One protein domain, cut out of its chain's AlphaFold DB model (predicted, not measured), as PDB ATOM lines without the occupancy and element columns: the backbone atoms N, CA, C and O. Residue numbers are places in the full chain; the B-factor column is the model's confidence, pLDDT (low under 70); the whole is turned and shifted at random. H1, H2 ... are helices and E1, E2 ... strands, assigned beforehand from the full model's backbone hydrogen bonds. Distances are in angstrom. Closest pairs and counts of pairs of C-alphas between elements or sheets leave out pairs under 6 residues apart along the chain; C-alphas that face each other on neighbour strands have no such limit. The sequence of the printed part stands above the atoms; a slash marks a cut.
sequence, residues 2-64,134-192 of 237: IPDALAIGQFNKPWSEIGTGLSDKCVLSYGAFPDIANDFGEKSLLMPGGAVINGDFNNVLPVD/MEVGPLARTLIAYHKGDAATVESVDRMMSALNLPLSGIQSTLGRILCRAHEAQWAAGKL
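Overview. This is residues 2 to 64 and 134 to 192 of the 237 residues of the protein "Hydrogenase-1 large subunit" of Escherichia coli (UniProt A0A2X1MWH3). A long helix, H6, runs through the helical part of a flat domain, with H1 side by side with it and H4 crossing near it at a slant, while a hairpin of two strands, E1 and E2, makes the other end. H3 sits in the middle, packing on the hairpin and on H6 at about a right angle, and the short H2 and H5 fill in near the start of H6. The printed part has 122 residues, with the named elements in the order H1, H2, E1, E2, H3, H4, H5, H6: six helices and an antiparallel sheet of two strands, class mixed. The whole is compact, with a radius of gyration of the C-alphas of 14.1 A and spans of 45 by 34 by 18 A.

Arrangement. H1, residues 2 to 11, and H2, residues 13 to 16, meet only through their link. E1, residues 27 to 34, and E2, residues 45 to 52, form a hairpin, antiparallel at 164 degrees; N 29 and O 50 are 2.9 A apart and N 50 and O 29 2.8 A, within hydrogen-bond range. H3, residues 138 to 147, comes closest to E1 at the C-alphas of Val 27 and Ala 140, 5.1 A apart, and to E2 at those of Pro 48 and Ala 145, 5.5 A. H4, residues 151 to 164, touches H3 with residues 153 to 157 alone, at a steep tilt of 67 degrees, opposite ways; the closest C-alphas are those of Tyr 146 and Val 154, 5.2 A apart. H4 also touches H1 with residues 160 to 164 alone, the closest C-alphas being those of Gln 10 and Leu 164, 6.0 A apart. H5, residues 168 to 171, touches H4 only at the corner, with the C-alphas of Met 161 and Leu 168 closest at 6.3 A. H6, residues 174 to 192, is the hub, touching H1, H2, H3 and, only at the corner, H5. It touches H1 at a shallow tilt of 13 degrees, opposite ways, closest at the C-alphas of Ile 2 and Ala 182, 5.7 A apart. With residues 176 to 184 alone it touches H3, about perpendicular at 79 degrees, closest at the C-alphas of Leu 139 and Arg 177, 5.2 A apart. H1, H4 and H6 form a bundle, a group of neighbouring helices, although H4 and H6 are close but not clearly touching. E1 and E2 are apart from H1, H4, H5 and H6. In H1, H3, H4 and H6 every O i to N i+4 pair is within hydrogen-bond range; H2 and H5 are too short for such a pair.

Along the chain. H1 begins at C-alpha 2, (169.871, 212.140, 254.033). E1 is 21.1 A long, E2 18.0 A and H4 20.1 A. H6, 27.5 A long, ends at C-alpha 192, (181.957, 200.839, 258.617).

Size, cuts and confidence. The C-alphas of Phe 11 and Asn 38 are the two farthest apart, 44.7 A. Residues 65 to 133 are not printed, and C-alphas 64 and 134 are 15.1 A apart across this cut. Of the links printed whole, none is long. No printed residue has a pLDDT under 70.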
ATOM      1  N   ILE A   2     169.287 210.774 254.089       97.75
ATOM      2  CA  ILE A   2     169.871 212.140 254.033       97.75
ATOM      3  C   ILE A   2     169.007 213.139 253.236       97.75
ATOM      4  O   ILE A   2     168.641 214.166 253.807       97.75
ATOM      5  N   PRO A   3     168.639 212.869 251.963       98.19
ATOM      6  CA  PRO A   3     167.821 213.814 251.201       98.19
ATOM      7  C   PRO A   3     166.442 214.033 251.833       98.19
ATOM      8  O   PRO A   3     165.960 215.160 251.846       98.19
ATOM      9  N   ASP A   4     165.846 212.999 252.433       98.69
ATOM     10  CA  ASP A   4     164.545 213.107 253.107       98.69
ATOM     11  C   ASP A   4     164.624 213.984 254.362       98.69
ATOM     12  O   ASP A   4     163.746 214.807 254.597       98.69
ATOM     13  N   ALA A   5     165.695 213.858 255.153       98.50
ATOM     14  CA  ALA A   5     165.918 214.700 256.326       98.50
ATOM     15  C   ALA A   5     166.093 216.177 255.933       98.50
ATOM     16  O   ALA A   5     165.518 217.057 256.573       98.50
ATOM     17  N   LEU A   6     166.828 216.448 254.847       98.38
ATOM     18  CA  LEU A   6     166.951 217.795 254.287       98.38
ATOM     19  C   LEU A   6     165.611 218.317 253.762       98.38
ATOM     20  O   LEU A   6     165.262 219.461 254.042       98.38
ATOM     21  N   ALA A   7     164.838 217.495 253.049       98.50
ATOM     22  CA  ALA A   7     163.517 217.874 252.559       98.50
ATOM     23  C   ALA A   7     162.564 218.214 253.715       98.50
ATOM     24  O   ALA A   7     161.939 219.273 253.698       98.50
ATOM     25  N   ILE A   8     162.519 217.384 254.766       98.56
ATOM     26  CA  ILE A   8     161.781 217.688 256.002       98.56
ATOM     27  C   ILE A   8     162.233 219.038 256.568       98.56
ATOM     28  O   ILE A   8     161.384 219.861 256.907       98.56
ATOM     29  N   GLY A   9     163.542 219.302 256.613       98.38
ATOM     30  CA  GLY A   9     164.084 220.587 257.049       98.38
ATOM     31  C   GLY A   9     163.622 221.773 256.202       98.38
ATOM     32  O   GLY A   9     163.259 222.802 256.763       98.38
ATOM     33  N   GLN A  10     163.556 221.634 254.873       98.38
ATOM     34  CA  GLN A  10     163.090 222.708 253.986       98.38
ATOM     35  C   GLN A  10     161.638 223.105 254.263       98.38
ATOM     36  O   GLN A  10     161.327 224.295 254.281       98.38
ATOM     37  N   PHE A  11     160.764 222.126 254.506       98.56
ATOM     38  CA  PHE A  11     159.341 222.374 254.753       98.56
ATOM     39  C   PHE A  11     159.012 222.720 256.211       98.56
ATOM     40  O   PHE A  11     157.919 223.201 256.485       98.56
ATOM     41  N   ASN A  12     159.942 222.503 257.149       98.62
ATOM     42  CA  ASN A  12     159.702 222.674 258.584       98.62
ATOM     43  C   ASN A  12     160.733 223.593 259.255       98.62
ATOM     44  O   ASN A  12     161.019 223.430 260.438       98.62
ATOM     45  N   LYS A  13     161.276 224.584 258.538       98.62
ATOM     46  CA  LYS A  13     162.271 225.530 259.080       98.62
ATOM     47  C   LYS A  13     161.889 226.182 260.417       98.62
ATOM     48  O   LYS A  13     162.790 226.297 261.242       98.62
ATOM     49  N   PRO A  14     160.619 226.531 260.713       98.69
ATOM     50  CA  PRO A  14     160.259 227.060 262.034       98.69
ATOM     51  C   PRO A  14     160.596 226.115 263.202       98.69
ATOM     52  O   PRO A  14     160.866 226.563 264.309       98.69
ATOM     53  N   TRP A  15     160.675 224.800 262.966       98.75
ATOM     54  CA  TRP A  15     161.114 223.834 263.982       98.75
ATOM     55  C   TRP A  15     162.609 223.917 264.314       98.75
ATOM     56  O   TRP A  15     163.052 223.244 265.245       98.75
ATOM     57  N   SER A  16     163.374 224.739 263.588       98.69
ATOM     58  CA  SER A  16     164.740 225.115 263.967       98.69
ATOM     59  C   SER A  16     164.800 226.060 265.172       98.69
ATOM     60  O   SER A  16     165.866 226.224 265.751       98.69
ATOM     61  N   GLU A  17     163.662 226.611 265.600       98.69
ATOM     62  CA  GLU A  17     163.544 227.498 266.769       98.69
ATOM     63  C   GLU A  17     162.727 226.853 267.905       98.69
ATOM     64  O   GLU A  17     162.532 227.438 268.968       98.69
ATOM     65  N   ILE A  18     162.241 225.621 267.703       98.75
ATOM     66  CA  ILE A  18     161.391 224.904 268.659       98.75
ATOM     67  C   ILE A  18     162.185 223.781 269.318       98.75
ATOM     68  O   ILE A  18     162.848 222.980 268.657       98.75
ATOM     69  N   GLY A  19     162.051 223.665 270.639       98.56
ATOM     70  CA  GLY A  19     162.616 222.556 271.405       98.56
ATOM     71  C   GLY A  19     164.124 222.649 271.618       98.56
ATOM     72  O   GLY A  19     164.766 221.617 271.786       98.56
ATOM     73  N   THR A  20     164.705 223.848 271.630       98.81
ATOM     74  CA  THR A  20     166.124 224.061 271.960       98.81
ATOM     75  C   THR A  20     166.512 223.381 273.273       98.81
ATOM     76  O   THR A  20     167.466 222.600 273.305       98.81
ATOM     77  N   GLY A  21     165.716 223.560 274.330       98.38
ATOM     78  CA  GLY A  21     165.919 222.867 275.602       98.38
ATOM     79  C   GLY A  21     167.278 223.193 276.222       98.38
ATOM     80  O   GLY A  21     167.546 224.351 276.545       98.38
ATOM     81  N   LEU A  22     168.111 222.166 276.406       98.69
ATOM     82  CA  LEU A  22     169.469 222.291 276.944       98.69
ATOM     83  C   LEU A  22     170.547 222.341 275.852       98.69
ATOM     84  O   LEU A  22     171.707 222.564 276.178       98.69
ATOM     85  N   SER A  23     170.204 222.146 274.575       98.81
ATOM     86  CA  SER A  23     171.197 222.044 273.492       98.81
ATOM     87  C   SER A  23     171.995 223.326 273.218       98.81
ATOM     88  O   SER A  23     173.059 223.255 272.610       98.81
ATOM     89  N   ASP A  24     171.522 224.481 273.692       98.75
ATOM     90  CA  ASP A  24     172.213 225.780 273.691       98.75
ATOM     91  C   ASP A  24     172.913 226.103 275.026       98.75
ATOM     92  O   ASP A  24     173.524 227.158 275.163       98.75
ATOM     93  N   LYS A  25     172.822 225.208 276.018       98.81
ATOM     94  CA  LYS A  25     173.313 225.412 277.391       98.81
ATOM     95  C   LYS A  25     174.326 224.350 277.801       98.81
ATOM     96  O   LYS A  25     175.466 224.674 278.116       98.81
ATOM     97  N   CYS A  26     173.901 223.090 277.830       98.88
ATOM     98  CA  CYS A  26     174.649 221.995 278.428       98.88
ATOM     99  C   CYS A  26     174.547 220.723 277.579       98.88
ATOM    100  O   CYS A  26     173.477 220.114 277.493       98.88
ATOM    101  N   VAL A  27     175.664 220.286 276.997       98.94
ATOM    102  CA  VAL A  27     175.738 219.070 276.167       98.94
ATOM    103  C   VAL A  27     176.915 218.185 276.569       98.94
ATOM    104  O   VAL A  27     177.939 218.685 277.031       98.94
ATOM    105  N   LEU A  28     176.770 216.867 276.415       98.94
ATOM    106  CA  LEU A  28     177.756 215.887 276.876       98.94
ATOM    107  C   LEU A  28     177.982 214.753 275.860       98.94
ATOM    108  O   LEU A  28     177.040 214.167 275.322       98.94
ATOM    109  N   SER A  29     179.253 214.405 275.658       98.94
ATOM    110  CA  SER A  29     179.728 213.228 274.928       98.94
ATOM    111  C   SER A  29     180.901 212.599 275.678       98.94
ATOM    112  O   SER A  29     181.839 213.293 276.053       98.94
ATOM    113  N   TYR A  30     180.911 211.278 275.851       98.81
ATOM    114  CA  TYR A  30     182.101 210.574 276.360       98.81
ATOM    115  C   TYR A  30     183.135 210.296 275.265       98.81
ATOM    116  O   TYR A  30     184.292 210.017 275.555       98.81
ATOM    117  N   GLY A  31     182.724 210.410 274.002       98.62
ATOM    118  CA  GLY A  31     183.487 209.934 272.861       98.62
ATOM    119  C   GLY A  31     183.360 208.421 272.661       98.62
ATOM    120  O   GLY A  31     182.886 207.683 273.525       98.62
ATOM    121  N   ALA A  32     183.704 207.967 271.459       98.75
ATOM    122  CA  ALA A  32     183.542 206.577 271.046       98.75
ATOM    123  C   ALA A  32     184.479 206.221 269.881       98.75
ATOM    124  O   ALA A  32     185.154 207.082 269.318       98.75
ATOM    125  N   PHE A  33     184.457 204.942 269.494       98.56
ATOM    126  CA  PHE A  33     185.192 204.389 268.351       98.56
ATOM    127  C   PHE A  33     186.716 204.587 268.451       98.56
ATOM    128  O   PHE A  33     187.278 205.339 267.655       98.56
ATOM    129  N   PRO A  34     187.386 203.928 269.418       98.50
ATOM    130  CA  PRO A  34     188.838 203.978 269.535       98.50
ATOM    131  C   PRO A  34     189.505 203.348 268.309       98.50
ATOM    132  O   PRO A  34     189.256 202.189 267.970       98.50
ATOM    133  N   ASP A  35     190.360 204.114 267.644       98.38
ATOM    134  CA  ASP A  35     191.107 203.675 266.470       98.38
ATOM    135  C   ASP A  35     192.415 202.956 266.828       98.38
ATOM    136  O   ASP A  35     192.924 202.131 266.055       98.38
ATOM    137  N   ILE A  36     192.933 203.253 268.021       98.31
ATOM    138  CA  ILE A  36     194.052 202.576 268.664       98.31
ATOM    139  C   ILE A  36     193.462 201.603 269.691       98.31
ATOM    140  O   ILE A  36     192.762 201.992 270.627       98.31
ATOM    141  N   ALA A  37     193.717 200.307 269.505       97.94
ATOM    142  CA  ALA A  37     193.109 199.267 270.328       97.94
ATOM    143  C   ALA A  37     193.473 199.422 271.816       97.94
ATOM    144  O   ALA A  37     194.652 199.473 272.168       97.94
ATOM    145  N   ASN A  38     192.453 199.400 272.681       97.56
ATOM    146  CA  ASN A  38     192.544 199.566 274.141       97.56
ATOM    147  C   ASN A  38     192.993 200.959 274.620       97.56
ATOM    148  O   ASN A  38     193.214 201.138 275.815       97.56
ATOM    149  N   ASP A  39     193.102 201.939 273.722       98.31
ATOM    150  CA  ASP A  39     193.328 203.338 274.073       98.31
ATOM    151  C   ASP A  39     192.004 204.104 273.943       98.31
ATOM    152  O   ASP A  39     191.440 204.207 272.853       98.31
ATOM    153  N   PHE A  40     191.506 204.620 275.067       98.12
ATOM    154  CA  PHE A  40     190.270 205.405 275.155       98.12
ATOM    155  C   PHE A  40     190.540 206.911 275.297       98.12
ATOM    156  O   PHE A  40     189.650 207.671 275.667       98.12
ATOM    157  N   GLY A  41     191.772 207.349 275.030       97.19
ATOM    158  CA  GLY A  41     192.151 208.752 275.036       97.19
ATOM    159  C   GLY A  41     191.665 209.510 273.802       97.19
ATOM    160  O   GLY A  41     191.303 208.943 272.770       97.19
ATOM    161  N   GLU A  42     191.729 210.837 273.889       96.44
ATOM    162  CA  GLU A  42     191.265 211.769 272.854       96.44
ATOM    163  C   GLU A  42     191.871 211.509 271.466       96.44
ATOM    164  O   GLU A  42     191.188 211.657 270.460       96.44
ATOM    165  N   LYS A  43     193.136 211.077 271.401       97.12
ATOM    166  CA  LYS A  43     193.824 210.791 270.130       97.12
ATOM    167  C   LYS A  43     193.322 209.527 269.430       97.12
ATOM    168  O   LYS A  43     193.592 209.349 268.247       97.12
ATOM    169  N   SER A  44     192.665 208.635 270.166       98.38
ATOM    170  CA  SER A  44     192.177 207.353 269.660       98.38
ATOM    171  C   SER A  44     190.709 207.432 269.250       98.38
ATOM    172  O   SER A  44     190.318 206.841 268.247       98.38
ATOM    173  N   LEU A  45     189.881 208.155 270.007       98.62
ATOM    174  CA  LEU A  45     188.436 208.205 269.787       98.62
ATOM    175  C   LEU A  45     188.079 209.001 268.521       98.62
ATOM    176  O   LEU A  45     188.166 210.227 268.502       98.62
ATOM    177  N   LEU A  46     187.607 208.309 267.478       98.56
ATOM    178  CA  LEU A  46     187.166 208.941 266.224       98.56
ATOM    179  C   LEU A  46     185.875 209.754 266.377       98.56
ATOM    180  O   LEU A  46     185.572 210.583 265.523       98.56
ATOM    181  N   MET A  47     185.084 209.480 267.415       98.69
ATOM    182  CA  MET A  47     183.975 210.332 267.833       98.69
ATOM    183  C   MET A  47     184.426 211.137 269.057       98.69
ATOM    184  O   MET A  47     184.659 210.523 270.105       98.69
ATOM    185  N   PRO A  48     184.524 212.476 268.969       98.62
ATOM    186  CA  PRO A  48     185.034 213.289 270.064       98.62
ATOM    187  C   PRO A  48     184.193 213.220 271.350       98.62
ATOM    188  O   PRO A  48     182.956 213.239 271.333       98.62
ATOM    189  N   GLY A  49     184.894 213.173 272.483       98.62
ATOM    190  CA  GLY A  49     184.341 213.380 273.820       98.62
ATOM    191  C   GLY A  49     184.544 214.813 274.319       98.62
ATOM    192  O   GLY A  49     185.456 215.518 273.869       98.62
ATOM    193  N   GLY A  50     183.688 215.224 275.251       98.81
ATOM    194  CA  GLY A  50     183.712 216.519 275.920       98.81
ATOM    195  C   GLY A  50     182.363 216.892 276.539       98.81
ATOM    196  O   GLY A  50     181.329 216.288 276.237       98.81
ATOM    197  N   ALA A  51     182.377 217.916 277.384       98.94
ATOM    198  CA  ALA A  51     181.195 218.543 277.955       98.94
ATOM    199  C   ALA A  51     181.214 220.052 277.693       98.94
ATOM    200  O   ALA A  51     182.263 220.685 277.751       98.94
ATOM    201  N   VAL A  52     180.047 220.632 277.449       98.94
ATOM    202  CA  VAL A  52     179.834 222.085 277.443       98.94
ATOM    203  C   VAL A  52     178.798 222.393 278.509       98.94
ATOM    204  O   VAL A  52     177.834 221.643 278.651       98.94
ATOM    205  N   ILE A  53     179.001 223.477 279.253       98.81
ATOM    206  CA  ILE A  53     178.073 223.990 280.266       98.81
ATOM    207  C   ILE A  53     177.896 225.499 280.085       98.81
ATOM    208  O   ILE A  53     178.754 226.160 279.502       98.81
ATOM    209  N   ASN A  54     176.797 226.054 280.604       98.25
ATOM    210  CA  ASN A  54     176.495 227.494 280.580       98.25
ATOM    211  C   ASN A  54     176.500 228.141 279.178       98.25
ATOM    212  O   ASN A  54     176.668 229.351 279.061       98.25
ATOM    213  N   GLY A  55     176.320 227.346 278.121       98.38
ATOM    214  CA  GLY A  55     176.341 227.801 276.731       98.38
ATOM    215  C   GLY A  55     177.726 228.207 276.219       98.38
ATOM    216  O   GLY A  55     177.824 228.781 275.137       98.38
ATOM    217  N   ASP A  56     178.801 227.920 276.961       98.62
ATOM    218  CA  ASP A  56     180.163 228.287 276.567       98.62
ATOM    219  C   ASP A  56     180.785 227.232 275.643       98.62
ATOM    220  O   ASP A  56     181.615 226.412 276.036       98.62
ATOM    221  N   PHE A  57     180.366 227.249 274.379       98.38
ATOM    222  CA  PHE A  57     180.882 226.329 273.365       98.38
ATOM    223  C   PHE A  57     182.342 226.598 272.963       98.38
ATOM    224  O   PHE A  57     182.941 225.766 272.286       98.38
ATOM    225  N   ASN A  58     182.945 227.708 273.406       98.25
ATOM    226  CA  ASN A  58     184.380 227.948 273.226       98.25
ATOM    227  C   ASN A  58     185.230 227.136 274.215       98.25
ATOM    228  O   ASN A  58     186.441 227.021 274.035       98.25
ATOM    229  N   ASN A  59     184.606 226.571 275.253       98.50
ATOM    230  CA  ASN A  59     185.274 225.835 276.313       98.50
ATOM    231  C   ASN A  59     184.715 224.412 276.432       98.50
ATOM    232  O   ASN A  59     183.889 224.101 277.291       98.50
ATOM    233  N   VAL A  60     185.182 223.524 275.554       98.62
ATOM    234  CA  VAL A  60     184.839 222.101 275.634       98.62
ATOM    235  C   VAL A  60     185.675 221.432 276.727       98.62
ATOM    236  O   VAL A  60     186.879 221.226 276.581       98.62
ATOM    237  N   LEU A  61     185.018 221.074 277.827       98.81
ATOM    238  CA  LEU A  61     185.633 220.501 279.020       98.81
ATOM    239  C   LEU A  61     185.900 218.995 278.841       98.81
ATOM    240  O   LEU A  61     185.053 218.282 278.291       98.81
ATOM    241  N   PRO A  62     187.039 218.471 279.332       98.56
ATOM    242  CA  PRO A  62     187.289 217.035 279.349       98.56
ATOM    243  C   PRO A  62     186.371 216.327 280.354       98.56
ATOM    244  O   PRO A  62     185.990 216.891 281.382       98.56
ATOM    245  N   VAL A  63     186.051 215.065 280.066       98.75
ATOM    246  CA  VAL A  63     185.213 214.212 280.916       98.75
ATOM    247  C   VAL A  63     186.061 213.081 281.490       98.75
ATOM    248  O   VAL A  63     186.743 212.383 280.746       98.75
ATOM    249  N   ASP A  64     185.983 212.893 282.804       98.62
ATOM    250  CA  ASP A  64     186.574 211.772 283.533       98.62
ATOM    251  C   ASP A  64     185.450 211.001 284.237       98.62
ATOM    252  O   ASP A  64     184.720 211.553 285.060       98.62
ATOM    253  N   MET A 134     172.400 217.750 281.547       98.88
ATOM    254  CA  MET A 134     173.058 217.665 280.241       98.88
ATOM    255  C   MET A 134     172.124 217.051 279.204       98.88
ATOM    256  O   MET A 134     171.438 216.068 279.486       98.88
ATOM    257  N   GLU A 135     172.158 217.569 277.980       98.94
ATOM    258  CA  GLU A 135     171.651 216.854 276.813       98.94
ATOM    259  C   GLU A 135     172.738 215.941 276.225       98.94
ATOM    260  O   GLU A 135     173.907 216.312 276.118       98.94
ATOM    261  N   VAL A 136     172.347 214.731 275.822       98.94
ATOM    262  CA  VAL A 136     173.219 213.738 275.175       98.94
ATOM    263  C   VAL A 136     172.629 213.308 273.831       98.94
ATOM    264  O   VAL A 136     171.465 213.565 273.529       98.94
ATOM    265  N   GLY A 137     173.414 212.593 273.026       98.75
ATOM    266  CA  GLY A 137     172.957 212.012 271.760       98.75
ATOM    267  C   GLY A 137     173.525 212.719 270.526       98.75
ATOM    268  O   GLY A 137     174.541 213.404 270.643       98.75
ATOM    269  N   PRO A 138     172.908 212.534 269.342       98.94
ATOM    270  CA  PRO A 138     173.482 212.994 268.077       98.94
ATOM    271  C   PRO A 138     173.778 214.492 268.037       98.94
ATOM    272  O   PRO A 138     174.864 214.890 267.643       98.94
ATOM    273  N   LEU A 139     172.844 215.332 268.496       98.94
ATOM    274  CA  LEU A 139     173.050 216.782 268.515       98.94
ATOM    275  C   LEU A 139     174.205 217.186 269.442       98.94
ATOM    276  O   LEU A 139     175.067 217.961 269.039       98.94
ATOM    277  N   ALA A 140     174.262 216.619 270.649       98.94
ATOM    278  CA  ALA A 140     175.343 216.878 271.594       98.94
ATOM    279  C   ALA A 140     176.715 216.514 271.003       98.94
ATOM    280  O   ALA A 140     177.641 217.319 271.060       98.94
ATOM    281  N   ARG A 141     176.839 215.334 270.381       98.94
ATOM    282  CA  ARG A 141     178.087 214.894 269.737       98.94
ATOM    283  C   ARG A 141     178.479 215.778 268.561       98.94
ATOM    284  O   ARG A 141     179.639 216.169 268.486       98.94
ATOM    285  N   THR A 142     177.525 216.144 267.704       98.94
ATOM    286  CA  THR A 142     177.761 217.086 266.603       98.94
ATOM    287  C   THR A 142     178.284 218.421 267.125       98.94
ATOM    288  O   THR A 142     179.292 218.904 266.624       98.94
ATOM    289  N   LEU A 143     177.652 219.005 268.150       98.94
ATOM    290  CA  LEU A 143     178.077 220.288 268.721       98.94
ATOM    291  C   LEU A 143     179.475 220.206 269.341       98.94
ATOM    292  O   LEU A 143     180.294 221.085 269.089       98.94
ATOM    293  N   ILE A 144     179.761 219.152 270.111       98.94
ATOM    294  CA  ILE A 144     181.086 218.927 270.704       98.94
ATOM    295  C   ILE A 144     182.150 218.772 269.610       98.94
ATOM    296  O   ILE A 144     183.170 219.449 269.655       98.94
ATOM    297  N   ALA A 145     181.920 217.921 268.609       98.88
ATOM    298  CA  ALA A 145     182.870 217.702 267.520       98.88
ATOM    299  C   ALA A 145     183.083 218.965 266.666       98.88
ATOM    300  O   ALA A 145     184.225 219.298 266.352       98.88
ATOM    301  N   TYR A 146     182.011 219.707 266.364       98.88
ATOM    302  CA  TYR A 146     182.068 220.968 265.623       98.88
ATOM    303  C   TYR A 146     182.943 222.002 266.342       98.88
ATOM    304  O   TYR A 146     183.871 222.546 265.751       98.88
ATOM    305  N   HIS A 147     182.713 222.224 267.640       98.75
ATOM    306  CA  HIS A 147     183.460 223.227 268.410       98.75
ATOM    307  C   HIS A 147     184.874 222.779 268.803       98.75
ATOM    308  O   HIS A 147     185.725 223.618 269.083       98.75
ATOM    309  N   LYS A 148     185.171 221.475 268.751       98.50
ATOM    310  CA  LYS A 148     186.552 220.960 268.787       98.50
ATOM    311  C   LYS A 148     187.264 221.044 267.432       98.50
ATOM    312  O   LYS A 148     188.440 220.694 267.353       98.50
ATOM    313  N   GLY A 149     186.581 221.499 266.380       98.50
ATOM    314  CA  GLY A 149     187.156 221.675 265.051       98.50
ATOM    315  C   GLY A 149     187.362 220.372 264.278       98.50
ATOM    316  O   GLY A 149     188.266 220.310 263.445       98.50
ATOM    317  N   ASP A 150     186.560 219.329 264.527       98.56
ATOM    318  CA  ASP A 150     186.589 218.131 263.679       98.56
ATOM    319  C   ASP A 150     186.185 218.504 262.247       98.56
ATOM    320  O   ASP A 150     185.040 218.874 261.979       98.56
ATOM    321  N   ALA A 151     187.140 218.415 261.320       98.50
ATOM    322  CA  ALA A 151     186.977 218.938 259.968       98.50
ATOM    323  C   ALA A 151     185.791 218.307 259.220       98.50
ATOM    324  O   ALA A 151     185.078 219.004 258.500       98.50
ATOM    325  N   ALA A 152     185.549 217.004 259.409       97.56
ATOM    326  CA  ALA A 152     184.465 216.301 258.732       97.56
ATOM    327  C   ALA A 152     183.091 216.706 259.287       97.56
ATOM    328  O   ALA A 152     182.139 216.882 258.520       97.56
ATOM    329  N   THR A 153     182.978 216.878 260.608       98.75
ATOM    330  CA  THR A 153     181.762 217.405 261.231       98.75
ATOM    331  C   THR A 153     181.510 218.851 260.816       98.75
ATOM    332  O   THR A 153     180.393 219.145 260.393       98.75
ATOM    333  N   VAL A 154     182.518 219.730 260.874       98.81
ATOM    334  CA  VAL A 154     182.382 221.144 260.478       98.81
ATOM    335  C   VAL A 154     181.887 221.254 259.039       98.81
ATOM    336  O   VAL A 154     180.841 221.852 258.796       98.81
ATOM    337  N   GLU A 155     182.554 220.581 258.096       98.69
ATOM    338  CA  GLU A 155     182.165 220.617 256.684       98.69
ATOM    339  C   GLU A 155     180.731 220.104 256.468       98.69
ATOM    340  O   GLU A 155     179.936 220.719 255.748       98.69
ATOM    341  N   SER A 156     180.381 218.968 257.079       98.62
ATOM    342  CA  SER A 156     179.061 218.372 256.887       98.62
ATOM    343  C   SER A 156     177.948 219.231 257.482       98.62
ATOM    344  O   SER A 156     176.868 219.299 256.888       98.62
ATOM    345  N   VAL A 157     178.175 219.839 258.648       98.69
ATOM    346  CA  VAL A 157     177.193 220.696 259.318       98.69
ATOM    347  C   VAL A 157     177.019 221.997 258.548       98.69
ATOM    348  O   VAL A 157     175.884 222.336 258.216       98.69
ATOM    349  N   ASP A 158     178.106 222.673 258.179       98.81
ATOM    350  CA  ASP A 158     178.041 223.937 257.439       98.81
ATOM    351  C   ASP A 158     177.310 223.759 256.108       98.81
ATOM    352  O   ASP A 158     176.413 224.532 255.770       98.81
ATOM    353  N   ARG A 159     177.611 222.675 255.382       98.69
ATOM    354  CA  ARG A 159     176.915 222.326 254.138       98.69
ATOM    355  C   ARG A 159     175.422 222.081 254.367       98.69
ATOM    356  O   ARG A 159     174.598 222.542 253.580       98.69
ATOM    357  N   MET A 160     175.070 221.351 255.423       98.69
ATOM    358  CA  MET A 160     173.682 221.034 255.764       98.69
ATOM    359  C   MET A 160     172.884 222.291 256.133       98.69
ATOM    360  O   MET A 160     171.786 222.489 255.613       98.69
ATOM    361  N   MET A 161     173.440 223.157 256.982       98.69
ATOM    362  CA  MET A 161     172.785 224.396 257.412       98.69
ATOM    363  C   MET A 161     172.703 225.415 256.267       98.69
ATOM    364  O   MET A 161     171.654 226.030 256.068       98.69
ATOM    365  N   SER A 162     173.750 225.507 255.441       98.69
ATOM    366  CA  SER A 162     173.758 226.318 254.219       98.69
ATOM    367  C   SER A 162     172.688 225.865 253.225       98.69
ATOM    368  O   SER A 162     171.920 226.692 252.743       98.69
ATOM    369  N   ALA A 163     172.543 224.556 252.981       98.56
ATOM    370  CA  ALA A 163     171.498 224.033 252.099       98.56
ATOM    371  C   ALA A 163     170.082 224.406 252.575       98.56
ATOM    372  O   ALA A 163     169.180 224.604 251.760       98.56
ATOM    373  N   LEU A 164     169.878 224.522 253.889       98.38
ATOM    374  CA  LEU A 164     168.612 224.940 254.492       98.38
ATOM    375  C   LEU A 164     168.454 226.466 254.583       98.38
ATOM    376  O   LEU A 164     167.362 226.927 254.918       98.38
ATOM    377  N   ASN A 165     169.481 227.254 254.253       98.62
ATOM    378  CA  ASN A 165     169.546 228.695 254.516       98.62
ATOM    379  C   ASN A 165     169.211 229.025 255.983       98.62
ATOM    380  O   ASN A 165     168.419 229.925 256.256       98.62
ATOM    381  N   LEU A 166     169.766 228.249 256.916       98.56
ATOM    382  CA  LEU A 166     169.604 228.443 258.356       98.56
ATOM    383  C   LEU A 166     170.953 228.799 258.997       98.56
ATOM    384  O   LEU A 166     171.986 228.294 258.553       98.56
ATOM    385  N   PRO A 167     170.968 229.634 260.051       98.56
ATOM    386  CA  PRO A 167     172.176 229.858 260.838       98.56
ATOM    387  C   PRO A 167     172.576 228.578 261.582       98.56
ATOM    388  O   PRO A 167     171.735 227.710 261.826       98.56
ATOM    389  N   LEU A 168     173.840 228.483 262.013       98.50
ATOM    390  CA  LEU A 168     174.331 227.342 262.799       98.50
ATOM    391  C   LEU A 168     173.468 227.084 264.046       98.50
ATOM    392  O   LEU A 168     173.161 225.933 264.343       98.50
ATOM    393  N   SER A 169     173.001 228.141 264.718       98.44
ATOM    394  CA  SER A 169     172.111 228.044 265.884       98.44
ATOM    395  C   SER A 169     170.809 227.283 265.604       98.44
ATOM    396  O   SER A 169     170.260 226.668 266.512       98.44
ATOM    397  N   GLY A 170     170.351 227.215 264.347       98.62
ATOM    398  CA  GLY A 170     169.177 226.425 263.963       98.62
ATOM    399  C   GLY A 170     169.338 224.916 264.200       98.62
ATOM    400  O   GLY A 170     168.342 224.186 264.226       98.62
ATOM    401  N   ILE A 171     170.567 224.424 264.405       98.56
ATOM    402  CA  ILE A 171     170.828 223.027 264.771       98.56
ATOM    403  C   ILE A 171     170.479 222.731 266.242       98.56
ATOM    404  O   ILE A 171     170.217 221.582 266.592       98.56
ATOM    405  N   GLN A 172     170.424 223.747 267.107       98.81
ATOM    406  CA  GLN A 172     170.096 223.618 268.532       98.81
ATOM    407  C   GLN A 172     168.576 223.601 268.733       98.81
ATOM    408  O   GLN A 172     167.971 224.517 269.290       98.81
ATOM    409  N   SER A 173     167.930 222.565 268.196       98.88
ATOM    410  CA  SER A 173     166.473 222.503 268.059       98.88
ATOM    411  C   SER A 173     165.955 221.083 267.842       98.88
ATOM    412  O   SER A 173     166.713 220.138 267.603       98.88
ATOM    413  N   THR A 174     164.634 220.907 267.874       98.88
ATOM    414  CA  THR A 174     163.987 219.640 267.505       98.88
ATOM    415  C   THR A 174     164.339 219.222 266.078       98.88
ATOM    416  O   THR A 174     164.697 218.060 265.864       98.88
ATOM    417  N   LEU A 175     164.301 220.149 265.114       98.81
ATOM    418  CA  LEU A 175     164.705 219.854 263.738       98.81
ATOM    419  C   LEU A 175     166.187 219.462 263.668       98.81
ATOM    420  O   LEU A 175     166.540 218.452 263.057       98.81
ATOM    421  N   GLY A 176     167.053 220.213 264.342       98.81
ATOM    422  CA  GLY A 176     168.487 219.961 264.350       98.81
ATOM    423  C   GLY A 176     168.873 218.603 264.938       98.81
ATOM    424  O   GLY A 176     169.767 217.944 264.405       98.81
ATOM    425  N   ARG A 177     168.136 218.088 265.936       98.88
ATOM    426  CA  ARG A 177     168.307 216.703 266.426       98.88
ATOM    427  C   ARG A 177     168.034 215.653 265.348       98.88
ATOM    428  O   ARG A 177     168.714 214.627 265.304       98.88
ATOM    429  N   ILE A 178     167.044 215.883 264.485       98.81
ATOM    430  CA  ILE A 178     166.717 214.978 263.372       98.81
ATOM    431  C   ILE A 178     167.820 215.027 262.315       98.81
ATOM    432  O   ILE A 178     168.306 213.979 261.888       98.81
ATOM    433  N   LEU A 179     168.249 216.235 261.954       98.81
ATOM    434  CA  LEU A 179     169.327 216.475 260.998       98.81
ATOM    435  C   LEU A 179     170.650 215.836 261.456       98.81
ATOM    436  O   LEU A 179     171.260 215.083 260.700       98.81
ATOM    437  N   CYS A 180     171.038 216.027 262.723       98.88
ATOM    438  CA  CYS A 180     172.241 215.418 263.299       98.88
ATOM    439  C   CYS A 180     172.195 213.888 263.277       98.88
ATOM    440  O   CYS A 180     173.206 213.248 263.017       98.88
ATOM    441  N   ARG A 181     171.024 213.278 263.502       98.88
ATOM    442  CA  ARG A 181     170.877 211.818 263.404       98.88
ATOM    443  C   ARG A 181     171.114 211.317 261.978       98.88
ATOM    444  O   ARG A 181     171.717 210.265 261.795       98.88
ATOM    445  N   ALA A 182     170.638 212.053 260.976       98.69
ATOM    446  CA  ALA A 182     170.882 211.722 259.577       98.69
ATOM    447  C   ALA A 182     172.378 211.866 259.232       98.69
ATOM    448  O   ALA A 182     172.956 210.941 258.663       98.69
ATOM    449  N   HIS A 183     173.011 212.965 259.658       98.31
ATOM    450  CA  HIS A 183     174.459 213.180 259.549       98.31
ATOM    451  C   HIS A 183     175.264 212.023 260.167       98.31
ATOM    452  O   HIS A 183     176.110 211.432 259.495       98.31
ATOM    453  N   GLU A 184     174.960 211.631 261.408       98.69
ATOM    454  CA  GLU A 184     175.659 210.526 262.071       98.69
ATOM    455  C   GLU A 184     175.459 209.185 261.358       98.69
ATOM    456  O   GLU A 184     176.390 208.385 261.301       98.69
ATOM    457  N   ALA A 185     174.282 208.933 260.774       98.75
ATOM    458  CA  ALA A 185     174.049 207.722 259.988       98.75
ATOM    459  C   ALA A 185     174.971 207.658 258.755       98.75
ATOM    460  O   ALA A 185     175.543 206.606 258.464       98.75
ATOM    461  N   GLN A 186     175.170 208.784 258.059       98.62
ATOM    462  CA  GLN A 186     176.119 208.874 256.945       98.62
ATOM    463  C   GLN A 186     177.568 208.707 257.418       98.62
ATOM    464  O   GLN A 186     178.321 207.938 256.818       98.62
ATOM    465  N   TRP A 187     177.955 209.391 258.500       98.62
ATOM    466  CA  TRP A 187     179.291 209.265 259.087       98.62
ATOM    467  C   TRP A 187     179.598 207.814 259.471       98.62
ATOM    468  O   TRP A 187     180.653 207.282 259.114       98.62
ATOM    469  N   ALA A 188     178.652 207.145 260.135       98.62
ATOM    470  CA  ALA A 188     178.798 205.768 260.588       98.62
ATOM    471  C   ALA A 188     178.902 204.793 259.410       98.62
ATOM    472  O   ALA A 188     179.748 203.901 259.439       98.62
ATOM    473  N   ALA A 189     178.117 204.987 258.345       98.62
ATOM    474  CA  ALA A 189     178.226 204.181 257.130       98.62
ATOM    475  C   ALA A 189     179.626 204.277 256.496       98.62
ATOM    476  O   ALA A 189     180.202 203.259 256.115       98.62
ATOM    477  N   GLY A 190     180.217 205.476 256.453       98.50
ATOM    478  CA  GLY A 190     181.604 205.648 256.012       98.50
ATOM    479  C   GLY A 190     182.611 204.965 256.944       98.50
ATOM    480  O   GLY A 190     183.556 204.318 256.486       98.50
ATOM    481  N   LYS A 191     182.399 205.049 258.263       98.50
ATOM    482  CA  LYS A 191     183.273 204.402 259.251       98.50
ATOM    483  C   LYS A 191     183.188 202.875 259.236       98.50
ATOM    484  O   LYS A 191     184.198 202.232 259.507       98.50
ATOM    485  N   LEU A 192     182.053 202.285 258.849       98.69
ATOM    486  CA  LEU A 192     181.957 200.839 258.617       98.69
ATOM    487  C   LEU A 192     182.965 200.374 257.560       98.69
ATOM    488  O   LEU A 192     183.700 199.417 257.808       98.69
TER     489      LEU A 192